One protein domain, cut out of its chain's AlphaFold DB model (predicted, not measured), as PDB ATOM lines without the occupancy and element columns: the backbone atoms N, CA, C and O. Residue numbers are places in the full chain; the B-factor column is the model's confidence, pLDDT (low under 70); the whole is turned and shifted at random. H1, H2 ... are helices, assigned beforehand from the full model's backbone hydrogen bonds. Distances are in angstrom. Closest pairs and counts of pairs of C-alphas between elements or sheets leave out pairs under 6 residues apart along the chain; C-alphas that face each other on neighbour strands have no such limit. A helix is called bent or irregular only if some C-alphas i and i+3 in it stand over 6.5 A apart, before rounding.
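What this domain is: This is residues 2 to 101 of the 271 residues of an uncharacterized protein of Latilactobacillus curvatus (UniProt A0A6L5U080). A long helix, H3, touches the rest near its start and sticks out as a bare arm with residues 75 to 101; the rest is a helical hairpin of H1 and the bent helix H2. The three helices make a flat zigzag, H1 and H2 side by side, H2 and H3 spreading like a V from their linked ends. The printed part has 100 residues with three named helices in the order H1, H2, H3, and no named strand; the class is all helix. It is only just extended, close to loose, with a radius of gyration of the C-alphas of 19.4 A, and spans 67 by 36 by 11 A.

How they stand to each other: Start at H3, residues 65 to 101. H2, residues 27 to 54, was assigned as one helix by its hydrogen bonds but is bent, with C-alphas 42 and 45 6.6 A apart; its arms H2a, residues 27 to 42, and H2b, residues 45 to 54, stand at 25 degrees, a shallow tilt. H3 touches H2b with residues 66 to 70 alone, a hairpin at a shallow tilt of 23 degrees; the closest C-alphas, of Glu 50 and Trp 66, are 6.3 A apart. H3 and H2a are close but not clearly touching, at a steep tilt of 46 degrees; their closest C-alphas, of Ile 42 and Leu 74, are 7.4 A apart. Next look at H1, residues 2 to 22: it forms a hairpin with H2a, opposite ways at a shallow tilt of 27 degrees, and the closest C-alphas, of Gly 18 and Gly 33, are 4.0 A apart. H1 touches H2b with residues 3 to 11 alone, closest at the C-alphas of Ser 4 and Ser 52, 5.0 A. H1 and H3 are apart. In H1, H2a, H2b and H3 every O i to N i+4 pair is within hydrogen-bond range.

Where its parts are: Find C-alpha 65 at (-33.014, -11.932, 25.500); from there H3 runs 53.2 A to C-alpha 101 at (-48.498, 37.932, 35.684). H1 begins at C-alpha 2, (-10.612, -15.380, 27.042), and is 30.6 A long; H2a measures 22.5 A and H2b 14.3 A.

The domain as a whole: The two C-alphas farthest apart, of Pro 57 and Asn 101, are 67.0 A apart. The printed part has no cut; the link H1 to H2 is tight and the link H2 to H3 short. Look for low confidence, pLDDT under 70, at residue 4, residues 54 to 65 and residues 67 to 68.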
ATOM      1  N   ILE A   2     -11.621 -16.413  27.387       71.06
ATOM      2  CA  ILE A   2     -10.612 -15.380  27.042       71.06
ATOM      3  C   ILE A   2     -11.249 -14.193  26.289       71.06
ATOM      4  O   ILE A   2     -10.978 -13.039  26.607       71.06
ATOM      5  N   VAL A   3     -12.158 -14.471  25.350       70.31
ATOM      6  CA  VAL A   3     -12.846 -13.442  24.545       70.31
ATOM      7  C   VAL A   3     -13.753 -12.539  25.393       70.31
ATOM      8  O   VAL A   3     -13.777 -11.333  25.173       70.31
ATOM      9  N   SER A   4     -14.436 -13.086  26.405       68.81
ATOM     10  CA  SER A   4     -15.301 -12.312  27.310       68.81
ATOM     11  C   SER A   4     -14.510 -11.423  28.273       68.81
ATOM     12  O   SER A   4     -14.915 -10.306  28.575       68.81
ATOM     13  N   VAL A   5     -13.340 -11.878  28.732       75.69
ATOM     14  CA  VAL A   5     -12.454 -11.058  29.573       75.69
ATOM     15  C   VAL A   5     -11.878  -9.886  28.773       75.69
ATOM     16  O   VAL A   5     -11.820  -8.766  29.277       75.69
ATOM     17  N   LEU A   6     -11.501 -10.121  27.512       80.62
ATOM     18  CA  LEU A   6     -10.975  -9.077  26.630       80.62
ATOM     19  C   LEU A   6     -12.030  -8.026  26.258       80.62
ATOM     20  O   LEU A   6     -11.697  -6.842  26.222       80.62
ATOM     21  N   SER A   7     -13.288  -8.418  26.025       77.19
ATOM     22  CA  SER A   7     -14.361  -7.457  25.727       77.19
ATOM     23  C   SER A   7     -14.666  -6.555  26.925       77.19
ATOM     24  O   SER A   7     -14.685  -5.336  26.771       77.19
ATOM     25  N   ILE A   8     -14.789  -7.118  28.133       78.06
ATOM     26  CA  ILE A   8     -15.008  -6.343  29.367       78.06
ATOM     27  C   ILE A   8     -13.850  -5.367  29.619       78.06
ATOM     28  O   ILE A   8     -14.087  -4.195  29.918       78.06
ATOM     29  N   LEU A   9     -12.599  -5.818  29.459       84.56
ATOM     30  CA  LEU A   9     -11.420  -4.953  29.580       84.56
ATOM     31  C   LEU A   9     -11.469  -3.785  28.589       84.56
ATOM     32  O   LEU A   9     -11.182  -2.653  28.977       84.56
ATOM     33  N   ALA A  10     -11.877  -4.031  27.342       82.12
ATOM     34  CA  ALA A  10     -12.018  -2.976  26.345       82.12
ATOM     35  C   ALA A  10     -13.064  -1.923  26.757       82.12
ATOM     36  O   ALA A  10     -12.791  -0.728  26.641       82.12
ATOM     37  N   VAL A  11     -14.216  -2.332  27.309       84.38
ATOM     38  CA  VAL A  11     -15.237  -1.388  27.810       84.38
ATOM     39  C   VAL A  11     -14.687  -0.524  28.936       84.38
ATOM     40  O   VAL A  11     -14.850   0.694  28.910       84.38
ATOM     41  N   VAL A  12     -14.010  -1.137  29.911       84.50
ATOM     42  CA  VAL A  12     -13.444  -0.419  31.061       84.50
ATOM     43  C   VAL A  12     -12.390   0.589  30.605       84.50
ATOM     44  O   VAL A  12     -12.397   1.728  31.067       84.50
ATOM     45  N   VAL A  13     -11.518   0.210  29.666       88.44
ATOM     46  CA  VAL A  13     -10.488   1.108  29.125       88.44
ATOM     47  C   VAL A  13     -11.113   2.301  28.401       88.44
ATOM     48  O   VAL A  13     -10.724   3.439  28.665       88.44
ATOM     49  N   ILE A  14     -12.104   2.077  27.532       83.75
ATOM     50  CA  ILE A  14     -12.760   3.161  26.779       83.75
ATOM     51  C   ILE A  14     -13.559   4.072  27.722       83.75
ATOM     52  O   ILE A  14     -13.506   5.295  27.587       83.75
ATOM     53  N   PHE A  15     -14.224   3.509  28.732       83.44
ATOM     54  CA  PHE A  15     -14.942   4.273  29.750       83.44
ATOM     55  C   PHE A  15     -13.999   5.155  30.585       83.44
ATOM     56  O   PHE A  15     -14.243   6.353  30.740       83.44
ATOM     57  N   MET A  16     -12.881   4.597  31.063       87.81
ATOM     58  CA  MET A  16     -11.859   5.342  31.809       87.81
ATOM     59  C   MET A  16     -11.200   6.430  30.953       87.81
ATOM     60  O   MET A  16     -10.924   7.531  31.444       87.81
ATOM     61  N   TRP A  17     -10.990   6.163  29.662       90.31
ATOM     62  CA  TRP A  17     -10.498   7.172  28.730       90.31
ATOM     63  C   TRP A  17     -11.506   8.313  28.560       90.31
ATOM     64  O   TRP A  17     -11.132   9.480  28.676       90.31
ATOM     65  N   GLY A  18     -12.792   7.994  28.405       83.25
ATOM     66  CA  GLY A  18     -13.864   8.986  28.354       83.25
ATOM     67  C   GLY A  18     -13.913   9.884  29.598       83.25
ATOM     68  O   GLY A  18     -13.997  11.106  29.464       83.25
ATOM     69  N   ILE A  19     -13.765   9.318  30.804       84.12
ATOM     70  CA  ILE A  19     -13.657  10.097  32.057       84.12
ATOM     71  C   ILE A  19     -12.453  11.040  32.008       84.12
ATOM     72  O   ILE A  19     -12.569  12.219  32.346       84.12
ATOM     73  N   THR A  20     -11.303  10.538  31.561       87.50
ATOM     74  CA  THR A  20     -10.067  11.325  31.492       87.50
ATOM     75  C   THR A  20     -10.205  12.511  30.531       87.50
ATOM     76  O   THR A  20      -9.746  13.607  30.847       87.50
ATOM     77  N   GLU A  21     -10.878  12.338  29.388       85.38
ATOM     78  CA  GLU A  21     -11.163  13.437  28.452       85.38
ATOM     79  C   GLU A  21     -12.175  14.451  29.017       85.38
ATOM     80  O   GLU A  21     -11.982  15.657  28.854       85.38
ATOM     81  N   CYS A  22     -13.188  13.996  29.766       83.00
ATOM     82  CA  CYS A  22     -14.139  14.871  30.466       83.00
ATOM     83  C   CYS A  22     -13.481  15.778  31.515       83.00
ATOM     84  O   CYS A  22     -13.934  16.904  31.732       83.00
ATOM     85  N   LEU A  23     -12.415  15.308  32.166       83.81
ATOM     86  CA  LEU A  23     -11.693  16.074  33.185       83.81
ATOM     87  C   LEU A  23     -10.747  17.129  32.589       83.81
ATOM     88  O   LEU A  23     -10.273  18.004  33.317       83.81
ATOM     89  N   LYS A  24     -10.485  17.106  31.274       89.25
ATOM     90  CA  LYS A  24      -9.654  18.128  30.629       89.25
ATOM     91  C   LYS A  24     -10.391  19.480  30.548       89.25
ATOM     92  O   LYS A  24     -11.615  19.540  30.406       89.25
ATOM     93  N   PRO A  25      -9.657  20.606  30.600       77.56
ATOM     94  CA  PRO A  25     -10.257  21.944  30.625       77.56
ATOM     95  C   PRO A  25     -10.865  22.388  29.282       77.56
ATOM     96  O   PRO A  25     -11.647  23.334  29.255       77.56
ATOM     97  N   ASN A  26     -10.535  21.724  28.170       90.12
ATOM     98  CA  ASN A  26     -11.014  22.083  26.835       90.12
ATOM     99  C   ASN A  26     -12.459  21.595  26.594       90.12
ATOM    100  O   ASN A  26     -12.743  20.406  26.746       90.12
ATOM    101  N   ALA A  27     -13.353  22.492  26.159       80.81
ATOM    102  CA  ALA A  27     -14.759  22.192  25.872       80.81
ATOM    103  C   ALA A  27     -14.949  21.059  24.843       80.81
ATOM    104  O   ALA A  27     -15.822  20.215  25.028       80.81
ATOM    105  N   ASN A  28     -14.095  20.974  23.817       84.94
ATOM    106  CA  ASN A  28     -14.182  19.910  22.809       84.94
ATOM    107  C   ASN A  28     -13.834  18.530  23.393       84.94
ATOM    108  O   ASN A  28     -14.474  17.537  23.051       84.94
ATOM    109  N   ASN A  29     -12.880  18.469  24.327       83.75
ATOM    110  CA  ASN A  29     -12.505  17.221  25.000       83.75
ATOM    111  C   ASN A  29     -13.612  16.746  25.949       83.75
ATOM    112  O   ASN A  29     -13.829  15.547  26.083       83.75
ATOM    113  N   ARG A  30     -14.373  17.675  26.545       79.00
ATOM    114  CA  ARG A  30     -15.547  17.334  27.361       79.00
ATOM    115  C   ARG A  30     -16.651  16.695  26.532       79.00
ATOM    116  O   ARG A  30     -17.198  15.678  26.940       79.00
ATOM    117  N   VAL A  31     -16.944  17.252  25.357       81.38
ATOM    118  CA  VAL A  31     -17.922  16.659  24.432       81.38
ATOM    119  C   VAL A  31     -17.456  15.272  23.986       81.38
ATOM    120  O   VAL A  31     -18.234  14.322  24.059       81.38
ATOM    121  N   LEU A  32     -16.182  15.123  23.609       85.12
ATOM    122  CA  LEU A  32     -15.601  13.828  23.242       85.12
ATOM    123  C   LEU A  32     -15.690  12.806  24.388       85.12
ATOM    124  O   LEU A  32     -16.099  11.669  24.164       85.12
ATOM    125  N   GLY A  33     -15.359  13.210  25.616       84.94
ATOM    126  CA  GLY A  33     -15.440  12.351  26.796       84.94
ATOM    127  C   GLY A  33     -16.867  11.877  27.083       84.94
ATOM    128  O   GLY A  33     -17.082  10.688  27.315       84.94
ATOM    129  N   VAL A  34     -17.860  12.769  26.977       83.56
ATOM    130  CA  VAL A  34     -19.287  12.420  27.123       83.56
ATOM    131  C   VAL A  34     -19.727  11.425  26.049       83.56
ATOM    132  O   VAL A  34     -20.431  10.462  26.361       83.56
ATOM    133  N   VAL A  35     -19.296  11.612  24.798       84.06
ATOM    134  CA  VAL A  35     -19.589  10.673  23.705       84.06
ATOM    135  C   VAL A  35     -18.967   9.299  23.979       84.06
ATOM    136  O   VAL A  35     -19.668   8.295  23.874       84.06
ATOM    137  N   LEU A  36     -17.697   9.233  24.395       84.88
ATOM    138  CA  LEU A  36     -17.007   7.970  24.696       84.88
ATOM    139  C   LEU A  36     -17.653   7.208  25.860       84.88
ATOM    140  O   LEU A  36     -17.849   5.993  25.775       84.88
ATOM    141  N   ILE A  37     -18.033   7.919  26.926       85.56
ATOM    142  CA  ILE A  37     -18.774   7.347  28.059       85.56
ATOM    143  C   ILE A  37     -20.129   6.809  27.590       85.56
ATOM    144  O   ILE A  37     -20.490   5.680  27.924       85.56
ATOM    145  N   SER A  38     -20.856   7.580  26.776       80.31
ATOM    146  CA  SER A  38     -22.180   7.187  26.282       80.31
ATOM    147  C   SER A  38     -22.099   5.944  25.395       80.31
ATOM    148  O   SER A  38     -22.838   4.994  25.618       80.31
ATOM    149  N   VAL A  39     -21.155   5.894  24.448       83.38
ATOM    150  CA  VAL A  39     -20.919   4.719  23.588       83.38
ATOM    151  C   VAL A  39     -20.533   3.491  24.417       83.38
ATOM    152  O   VAL A  39     -21.034   2.394  24.162       83.38
ATOM    153  N   SER A  40     -19.695   3.666  25.443       82.94
ATOM    154  CA  SER A  40     -19.277   2.563  26.317       82.94
ATOM    155  C   SER A  40     -20.446   1.966  27.096       82.94
ATOM    156  O   SER A  40     -20.589   0.747  27.145       82.94
ATOM    157  N   LEU A  41     -21.303   2.812  27.673       80.75
ATOM    158  CA  LEU A  41     -22.448   2.374  28.472       80.75
ATOM    159  C   LEU A  41     -23.608   1.839  27.622       80.75
ATOM    160  O   LEU A  41     -24.277   0.900  28.040       80.75
ATOM    161  N   ILE A  42     -23.851   2.430  26.449       79.19
ATOM    162  CA  ILE A  42     -25.020   2.125  25.607       79.19
ATOM    163  C   ILE A  42     -24.764   0.942  24.672       79.19
ATOM    164  O   ILE A  42     -25.672   0.152  24.441       79.19
ATOM    165  N   LEU A  43     -23.553   0.821  24.118       78.56
ATOM    166  CA  LEU A  43     -23.250  -0.186  23.095       78.56
ATOM    167  C   LEU A  43     -22.310  -1.269  23.620       78.56
ATOM    168  O   LEU A  43     -22.604  -2.457  23.505       78.56
ATOM    169  N   LEU A  44     -21.180  -0.872  24.208       81.25
ATOM    170  CA  LEU A  44     -20.112  -1.825  24.515       81.25
ATOM    171  C   LEU A  44     -20.412  -2.684  25.746       81.25
ATOM    172  O   LEU A  44     -20.078  -3.870  25.757       81.25
ATOM    173  N   LEU A  45     -21.044  -2.113  26.774       79.31
ATOM    174  CA  LEU A  45     -21.386  -2.828  28.002       79.31
ATOM    175  C   LEU A  45     -22.452  -3.920  27.767       79.31
ATOM    176  O   LEU A  45     -22.176  -5.063  28.136       79.31
ATOM    177  N   PRO A  46     -23.591  -3.655  27.089       75.56
ATOM    178  CA  PRO A  46     -24.553  -4.702  26.731       75.56
ATOM    179  C   PRO A  46     -23.936  -5.828  25.898       75.56
ATOM    180  O   PRO A  46     -24.095  -6.998  26.237       75.56
ATOM    181  N   PHE A  47     -23.151  -5.476  24.876       78.06
ATOM    182  CA  PHE A  47     -22.478  -6.445  24.007       78.06
ATOM    183  C   PHE A  47     -21.465  -7.314  24.768       78.06
ATOM    184  O   PHE A  47     -21.338  -8.516  24.541       78.06
ATOM    185  N   SER A  48     -20.750  -6.727  25.731       78.56
ATOM    186  CA  SER A  48     -19.788  -7.469  26.554       78.56
ATOM    187  C   SER A  48     -20.469  -8.427  27.526       78.56
ATOM    188  O   SER A  48     -19.938  -9.509  27.786       78.56
ATOM    189  N   ILE A  49     -21.644  -8.057  28.042       75.44
ATOM    190  CA  ILE A  49     -22.473  -8.934  28.873       75.44
ATOM    191  C   ILE A  49     -23.017 -10.091  28.035       75.44
ATOM    192  O   ILE A  49     -22.890 -11.232  28.465       75.44
ATOM    193  N   GLU A  50     -23.522  -9.832  26.830       74.62
ATOM    194  CA  GLU A  50     -24.006 -10.868  25.908       74.62
ATOM    195  C   GLU A  50     -22.920 -11.907  25.589       74.62
ATOM    196  O   GLU A  50     -23.120 -13.100  25.814       74.62
ATOM    197  N   ILE A  51     -21.717 -11.466  25.195       76.56
ATOM    198  CA  ILE A  51     -20.571 -12.369  24.978       76.56
ATOM    199  C   ILE A  51     -20.248 -13.167  26.247       76.56
ATOM    200  O   ILE A  51     -19.874 -14.340  26.175       76.56
ATOM    201  N   SER A  52     -20.342 -12.541  27.420       73.06
ATOM    202  CA  SER A  52     -20.018 -13.197  28.690       73.06
ATOM    203  C   SER A  52     -21.043 -14.266  29.064       73.06
ATOM    204  O   SER A  52     -20.646 -15.341  29.513       73.06
ATOM    205  N   VAL A  53     -22.330 -14.002  28.831       70.69
ATOM    206  CA  VAL A  53     -23.423 -14.950  29.075       70.69
ATOM    207  C   VAL A  53     -23.387 -16.105  28.073       70.69
ATOM    208  O   VAL A  53     -23.476 -17.254  28.493       70.69
ATOM    209  N   ALA A  54     -23.146 -15.837  26.784       69.88
ATOM    210  CA  ALA A  54     -23.067 -16.866  25.737       69.88
ATOM    211  C   ALA A  54     -21.951 -17.905  25.979       69.88
ATOM    212  O   ALA A  54     -21.968 -19.007  25.435       69.88
ATOM    213  N   ASN A  55     -20.956 -17.568  26.807       69.94
ATOM    214  CA  ASN A  55     -19.859 -18.457  27.190       69.94
ATOM    215  C   ASN A  55     -20.106 -19.229  28.506       69.94
ATOM    216  O   ASN A  55     -19.205 -19.949  28.947       69.94
ATOM    217  N   MET A  56     -21.268 -19.082  29.156       66.38
ATOM    218  CA  MET A  56     -21.630 -19.856  30.350       66.38
ATOM    219  C   MET A  56     -22.325 -21.177  29.963       66.38
ATOM    220  O   MET A  56     -23.246 -21.163  29.148       66.38
ATOM    221  N   PRO A  57     -21.928 -22.333  30.534       55.75
ATOM    222  CA  PRO A  57     -22.538 -23.624  30.215       55.75
ATOM    223  C   PRO A  57     -24.016 -23.684  30.647       55.75
ATOM    224  O   PRO A  57     -24.336 -23.759  31.829       55.75
ATOM    225  N   SER A  58     -24.889 -23.605  29.639       60.19
ATOM    226  CA  SER A  58     -26.313 -23.966  29.549       60.19
ATOM    227  C   SER A  58     -27.116 -24.139  30.850       60.19
ATOM    228  O   SER A  58     -27.388 -25.262  31.266       60.19
ATOM    229  N   THR A  59     -27.627 -23.026  31.383       54.41
ATOM    230  CA  THR A  59     -28.982 -22.944  31.986       54.41
ATOM    231  C   THR A  59     -29.624 -21.551  31.857       54.41
ATOM    232  O   THR A  59     -30.718 -21.341  32.373       54.41
ATOM    233  N   ALA A  60     -28.990 -20.579  31.192       56.22
ATOM    234  CA  ALA A  60     -29.397 -19.176  31.267       56.22
ATOM    235  C   ALA A  60     -29.720 -18.568  29.891       56.22
ATOM    236  O   ALA A  60     -28.866 -17.931  29.289       56.22
ATOM    237  N   GLY A  61     -30.978 -18.716  29.461       55.72
ATOM    238  CA  GLY A  61     -31.628 -17.843  28.468       55.72
ATOM    239  C   GLY A  61     -31.229 -18.038  27.003       55.72
ATOM    240  O   GLY A  61     -30.170 -18.571  26.695       55.72
ATOM    241  N   ASN A  62     -32.117 -17.624  26.096       58.91
ATOM    242  CA  ASN A  62     -31.873 -17.625  24.654       58.91
ATOM    243  C   ASN A  62     -31.004 -16.399  24.302       58.91
ATOM    244  O   ASN A  62     -31.214 -15.324  24.868       58.91
ATOM    245  N   ASP A  63     -30.063 -16.529  23.362       59.16
ATOM    246  CA  ASP A  63     -29.006 -15.529  23.092       59.16
ATOM    247  C   ASP A  63     -29.516 -14.090  22.820       59.16
ATOM    248  O   ASP A  63     -28.811 -13.118  23.080       59.16
ATOM    249  N   GLY A  64     -30.764 -13.917  22.364       61.62
ATOM    250  CA  GLY A  64     -31.361 -12.605  22.065       61.62
ATOM    251  C   GLY A  64     -32.018 -11.862  23.241       61.62
ATOM    252  O   GLY A  64     -32.330 -10.675  23.107       61.62
ATOM    253  N   ASP A  65     -32.227 -12.508  24.393       69.44
ATOM    254  CA  ASP A  65     -33.014 -11.932  25.500       69.44
ATOM    255  C   ASP A  65     -32.283 -10.766  26.198       69.44
ATOM    256  O   ASP A  65     -32.904  -9.826  26.704       69.44
ATOM    257  N   TRP A  66     -30.946 -10.772  26.170       70.56
ATOM    258  CA  TRP A  66     -30.112  -9.775  26.850       70.56
ATOM    259  C   TRP A  66     -30.027  -8.437  26.117       70.56
ATOM    260  O   TRP A  66     -30.090  -7.388  26.761       70.56
ATOM    261  N   ILE A  67     -29.945  -8.442  24.783       69.00
ATOM    262  CA  ILE A  67     -30.023  -7.203  23.994       69.00
ATOM    263  C   ILE A  67     -31.397  -6.551  24.199       69.00
ATOM    264  O   ILE A  67     -31.482  -5.341  24.411       69.00
ATOM    265  N   GLY A  68     -32.475  -7.347  24.194       69.81
ATOM    266  CA  GLY A  68     -33.835  -6.866  24.457       69.81
ATOM    267  C   GLY A  68     -33.990  -6.258  25.857       69.81
ATOM    268  O   GLY A  68     -34.592  -5.191  26.016       69.81
ATOM    269  N   PHE A  69     -33.380  -6.880  26.869       77.06
ATOM    270  CA  PHE A  69     -33.317  -6.333  28.223       77.06
ATOM    271  C   PHE A  69     -32.599  -4.974  28.265       77.06
ATOM    272  O   PHE A  69     -33.153  -4.012  28.786       77.06
ATOM    273  N   TRP A  70     -31.410  -4.843  27.673       74.75
ATOM    274  CA  TRP A  70     -30.671  -3.573  27.693       74.75
ATOM    275  C   TRP A  70     -31.329  -2.482  26.849       74.75
ATOM    276  O   TRP A  70     -31.332  -1.323  27.258       74.75
ATOM    277  N   GLY A  71     -31.938  -2.840  25.718       73.81
ATOM    278  CA  GLY A  71     -32.726  -1.917  24.907       73.81
ATOM    279  C   GLY A  71     -33.937  -1.371  25.667       73.81
ATOM    280  O   GLY A  71     -34.165  -0.161  25.677       73.81
ATOM    281  N   SER A  72     -34.676  -2.240  26.366       76.00
ATOM    282  CA  SER A  72     -35.816  -1.824  27.196       76.00
ATOM    283  C   SER A  72     -35.382  -1.050  28.446       76.00
ATOM    284  O   SER A  72     -35.984  -0.022  28.761       76.00
ATOM    285  N   PHE A  73     -34.296  -1.459  29.108       79.62
ATOM    286  CA  PHE A  73     -33.722  -0.748  30.249       79.62
ATOM    287  C   PHE A  73     -33.245   0.654  29.854       79.62
ATOM    288  O   PHE A  73     -33.666   1.639  30.458       79.62
ATOM    289  N   LEU A  74     -32.434   0.780  28.802       76.81
ATOM    290  CA  LEU A  74     -31.933   2.071  28.334       76.81
ATOM    291  C   LEU A  74     -33.070   2.964  27.824       76.81
ATOM    292  O   LEU A  74     -33.108   4.149  28.150       76.81
ATOM    293  N   GLY A  75     -34.023   2.390  27.086       78.12
ATOM    294  CA  GLY A  75     -35.242   3.082  26.675       78.12
ATOM    295  C   GLY A  75     -36.021   3.634  27.871       78.12
ATOM    296  O   GLY A  75     -36.465   4.780  27.832       78.12
ATOM    297  N   SER A  76     -36.116   2.874  28.968       82.44
ATOM    298  CA  SER A  76     -36.769   3.325  30.202       82.44
ATOM    299  C   SER A  76     -36.006   4.464  30.890       82.44
ATOM    300  O   SER A  76     -36.620   5.445  31.303       82.44
ATOM    301  N   VAL A  77     -34.670   4.399  30.940       79.75
ATOM    302  CA  VAL A  77     -33.825   5.447  31.538       79.75
ATOM    303  C   VAL A  77     -33.931   6.742  30.739       79.75
ATOM    304  O   VAL A  77     -34.141   7.804  31.324       79.75
ATOM    305  N   ILE A  78     -33.847   6.663  29.408       80.19
ATOM    306  CA  ILE A  78     -34.024   7.819  28.520       80.19
ATOM    307  C   ILE A  78     -35.450   8.364  28.638       80.19
ATOM    308  O   ILE A  78     -35.627   9.577  28.712       80.19
ATOM    309  N   GLY A  79     -36.458   7.491  28.709       84.56
ATOM    310  CA  GLY A  79     -37.855   7.882  28.884       84.56
ATOM    311  C   GLY A  79     -38.086   8.665  30.178       84.56
ATOM    312  O   GLY A  79     -38.663   9.751  30.145       84.56
ATOM    313  N   VAL A  80     -37.577   8.164  31.308       85.19
ATOM    314  CA  VAL A  80     -37.689   8.831  32.615       85.19
ATOM    315  C   VAL A  80     -36.877  10.125  32.651       85.19
ATOM    316  O   VAL A  80     -37.395  11.151  33.090       85.19
ATOM    317  N   ALA A  81     -35.635  10.117  32.161       79.56
ATOM    318  CA  ALA A  81     -34.793  11.312  32.119       79.56
ATOM    319  C   ALA A  81     -35.400  12.401  31.221       79.56
ATOM    320  O   ALA A  81     -35.466  13.564  31.616       79.56
ATOM    321  N   GLY A  82     -35.904  12.021  30.044       84.75
ATOM    322  CA  GLY A  82     -36.613  12.911  29.134       84.75
ATOM    323  C   GLY A  82     -37.861  13.501  29.784       84.75
ATOM    324  O   GLY A  82     -38.009  14.722  29.813       84.75
ATOM    325  N   ALA A  83     -38.714  12.664  30.381       89.19
ATOM    326  CA  ALA A  83     -39.905  13.120  31.096       89.19
ATOM    327  C   ALA A  83     -39.563  14.081  32.249       89.19
ATOM    328  O   ALA A  83     -40.217  15.112  32.399       89.19
ATOM    329  N   ALA A  84     -38.511  13.792  33.020       86.19
ATOM    330  CA  ALA A  84     -38.052  14.650  34.109       86.19
ATOM    331  C   ALA A  84     -37.539  16.011  33.607       86.19
ATOM    332  O   ALA A  84     -37.883  17.045  34.181       86.19
ATOM    333  N   ILE A  85     -36.765  16.034  32.516       86.44
ATOM    334  CA  ILE A  85     -36.280  17.277  31.898       86.44
ATOM    335  C   ILE A  85     -37.454  18.103  31.361       86.44
ATOM    336  O   ILE A  85     -37.527  19.301  31.635       86.44
ATOM    337  N   PHE A  86     -38.395  17.479  30.647       89.38
ATOM    338  CA  PHE A  86     -39.588  18.162  30.140       89.38
ATOM    339  C   PHE A  86     -40.445  18.731  31.271       89.38
ATOM    340  O   PHE A  86     -40.852  19.892  31.197       89.38
ATOM    341  N   ALA A  87     -40.675  17.958  32.336       88.62
ATOM    342  CA  ALA A  87     -41.383  18.432  33.520       88.62
ATOM    343  C   ALA A  87     -40.667  19.640  34.140       88.62
ATOM    344  O   ALA A  87     -41.287  20.680  34.349       88.62
ATOM    345  N   TYR A  88     -39.349  19.554  34.337       87.44
ATOM    346  CA  TYR A  88     -38.544  20.648  34.877       87.44
ATOM    347  C   TYR A  88     -38.597  21.915  34.008       87.44
ATOM    348  O   TYR A  88     -38.758  23.022  34.530       87.44
ATOM    349  N   MET A  89     -38.481  21.787  32.684       88.62
ATOM    350  CA  MET A  89     -38.573  22.925  31.760       88.62
ATOM    351  C   MET A  89     -39.957  23.573  31.800       88.62
ATOM    352  O   MET A  89     -40.052  24.797  31.909       88.62
ATOM    353  N   ASN A  90     -41.016  22.762  31.763       90.38
ATOM    354  CA  ASN A  90     -42.394  23.238  31.797       90.38
ATOM    355  C   ASN A  90     -42.700  23.960  33.118       90.38
ATOM    356  O   ASN A  90     -43.195  25.084  33.105       90.38
ATOM    357  N   THR A  91     -42.312  23.381  34.258       90.56
ATOM    358  CA  THR A  91     -42.476  24.016  35.572       90.56
ATOM    359  C   THR A  91     -41.742  25.352  35.650       90.56
ATOM    360  O   THR A  91     -42.312  26.338  36.108       90.56
ATOM    361  N   ASN A  92     -40.499  25.439  35.171       88.62
ATOM    362  CA  ASN A  92     -39.760  26.703  35.197       88.62
ATOM    363  C   ASN A  92     -40.354  27.769  34.274       88.62
ATOM    364  O   ASN A  92     -40.321  28.952  34.615       88.62
ATOM    365  N   PHE A  93     -40.876  27.373  33.112       90.44
ATOM    366  CA  PHE A  93     -41.565  28.291  32.213       90.44
ATOM    367  C   PHE A  93     -42.843  28.832  32.865       90.44
ATOM    368  O   PHE A  93     -43.000  30.047  32.975       90.44
ATOM    369  N   GLN A  94     -43.673  27.941  33.414       89.44
ATOM    370  CA  GLN A  94     -44.899  28.309  34.125       89.44
ATOM    371  C   GLN A  94     -44.621  29.215  35.328       89.44
ATOM    372  O   GLN A  94     -45.289  30.226  35.491       89.44
ATOM    373  N   LEU A  95     -43.596  28.922  36.136       91.00
ATOM    374  CA  LEU A  95     -43.225  29.767  37.278       91.00
ATOM    375  C   LEU A  95     -42.772  31.167  36.849       91.00
ATOM    376  O   LEU A  95     -43.051  32.145  37.543       91.00
ATOM    377  N   LYS A  96     -42.055  31.290  35.726       89.25
ATOM    378  CA  LYS A  96     -41.653  32.601  35.192       89.25
ATOM    379  C   LYS A  96     -42.857  33.394  34.699       89.25
ATOM    380  O   LYS A  96     -42.936  34.590  34.965       89.25
ATOM    381  N   GLU A  97     -43.772  32.735  34.000       90.75
ATOM    382  CA  GLU A  97     -44.987  33.361  33.484       90.75
ATOM    383  C   GLU A  97     -45.933  33.776  34.616       90.75
ATOM    384  O   GLU A  97     -46.375  34.921  34.645       90.75
ATOM    385  N   GLN A  98     -46.126  32.916  35.621       91.75
ATOM    386  CA  GLN A  98     -46.874  33.240  36.838       91.75
ATOM    387  C   GLN A  98     -46.286  34.453  37.556       91.75
ATOM    388  O   GLN A  98     -47.002  35.415  37.790       91.75
ATOM    389  N   ARG A  99     -44.970  34.482  37.811       90.06
ATOM    390  CA  ARG A  99     -44.324  35.644  38.452       90.06
ATOM    391  C   ARG A  99     -44.498  36.933  37.656       90.06
ATOM    392  O   ARG A  99     -44.634  37.999  38.249       90.06
ATOM    393  N   LYS A 100     -44.447  36.852  36.323       90.31
ATOM    394  CA  LYS A 100     -44.671  38.010  35.455       90.31
ATOM    395  C   LYS A 100     -46.114  38.501  35.576       90.31
ATOM    396  O   LYS A 100     -46.316  39.701  35.728       90.31
ATOM    397  N   ASN A 101     -47.084  37.593  35.544       90.25
ATOM    398  CA  ASN A 101     -48.498  37.932  35.684       90.25
ATOM    399  C   ASN A 101     -48.808  38.482  37.081       90.25
ATOM    400  O   ASN A 101     -49.461  39.511  37.186       90.25
TER     401      ASN A 101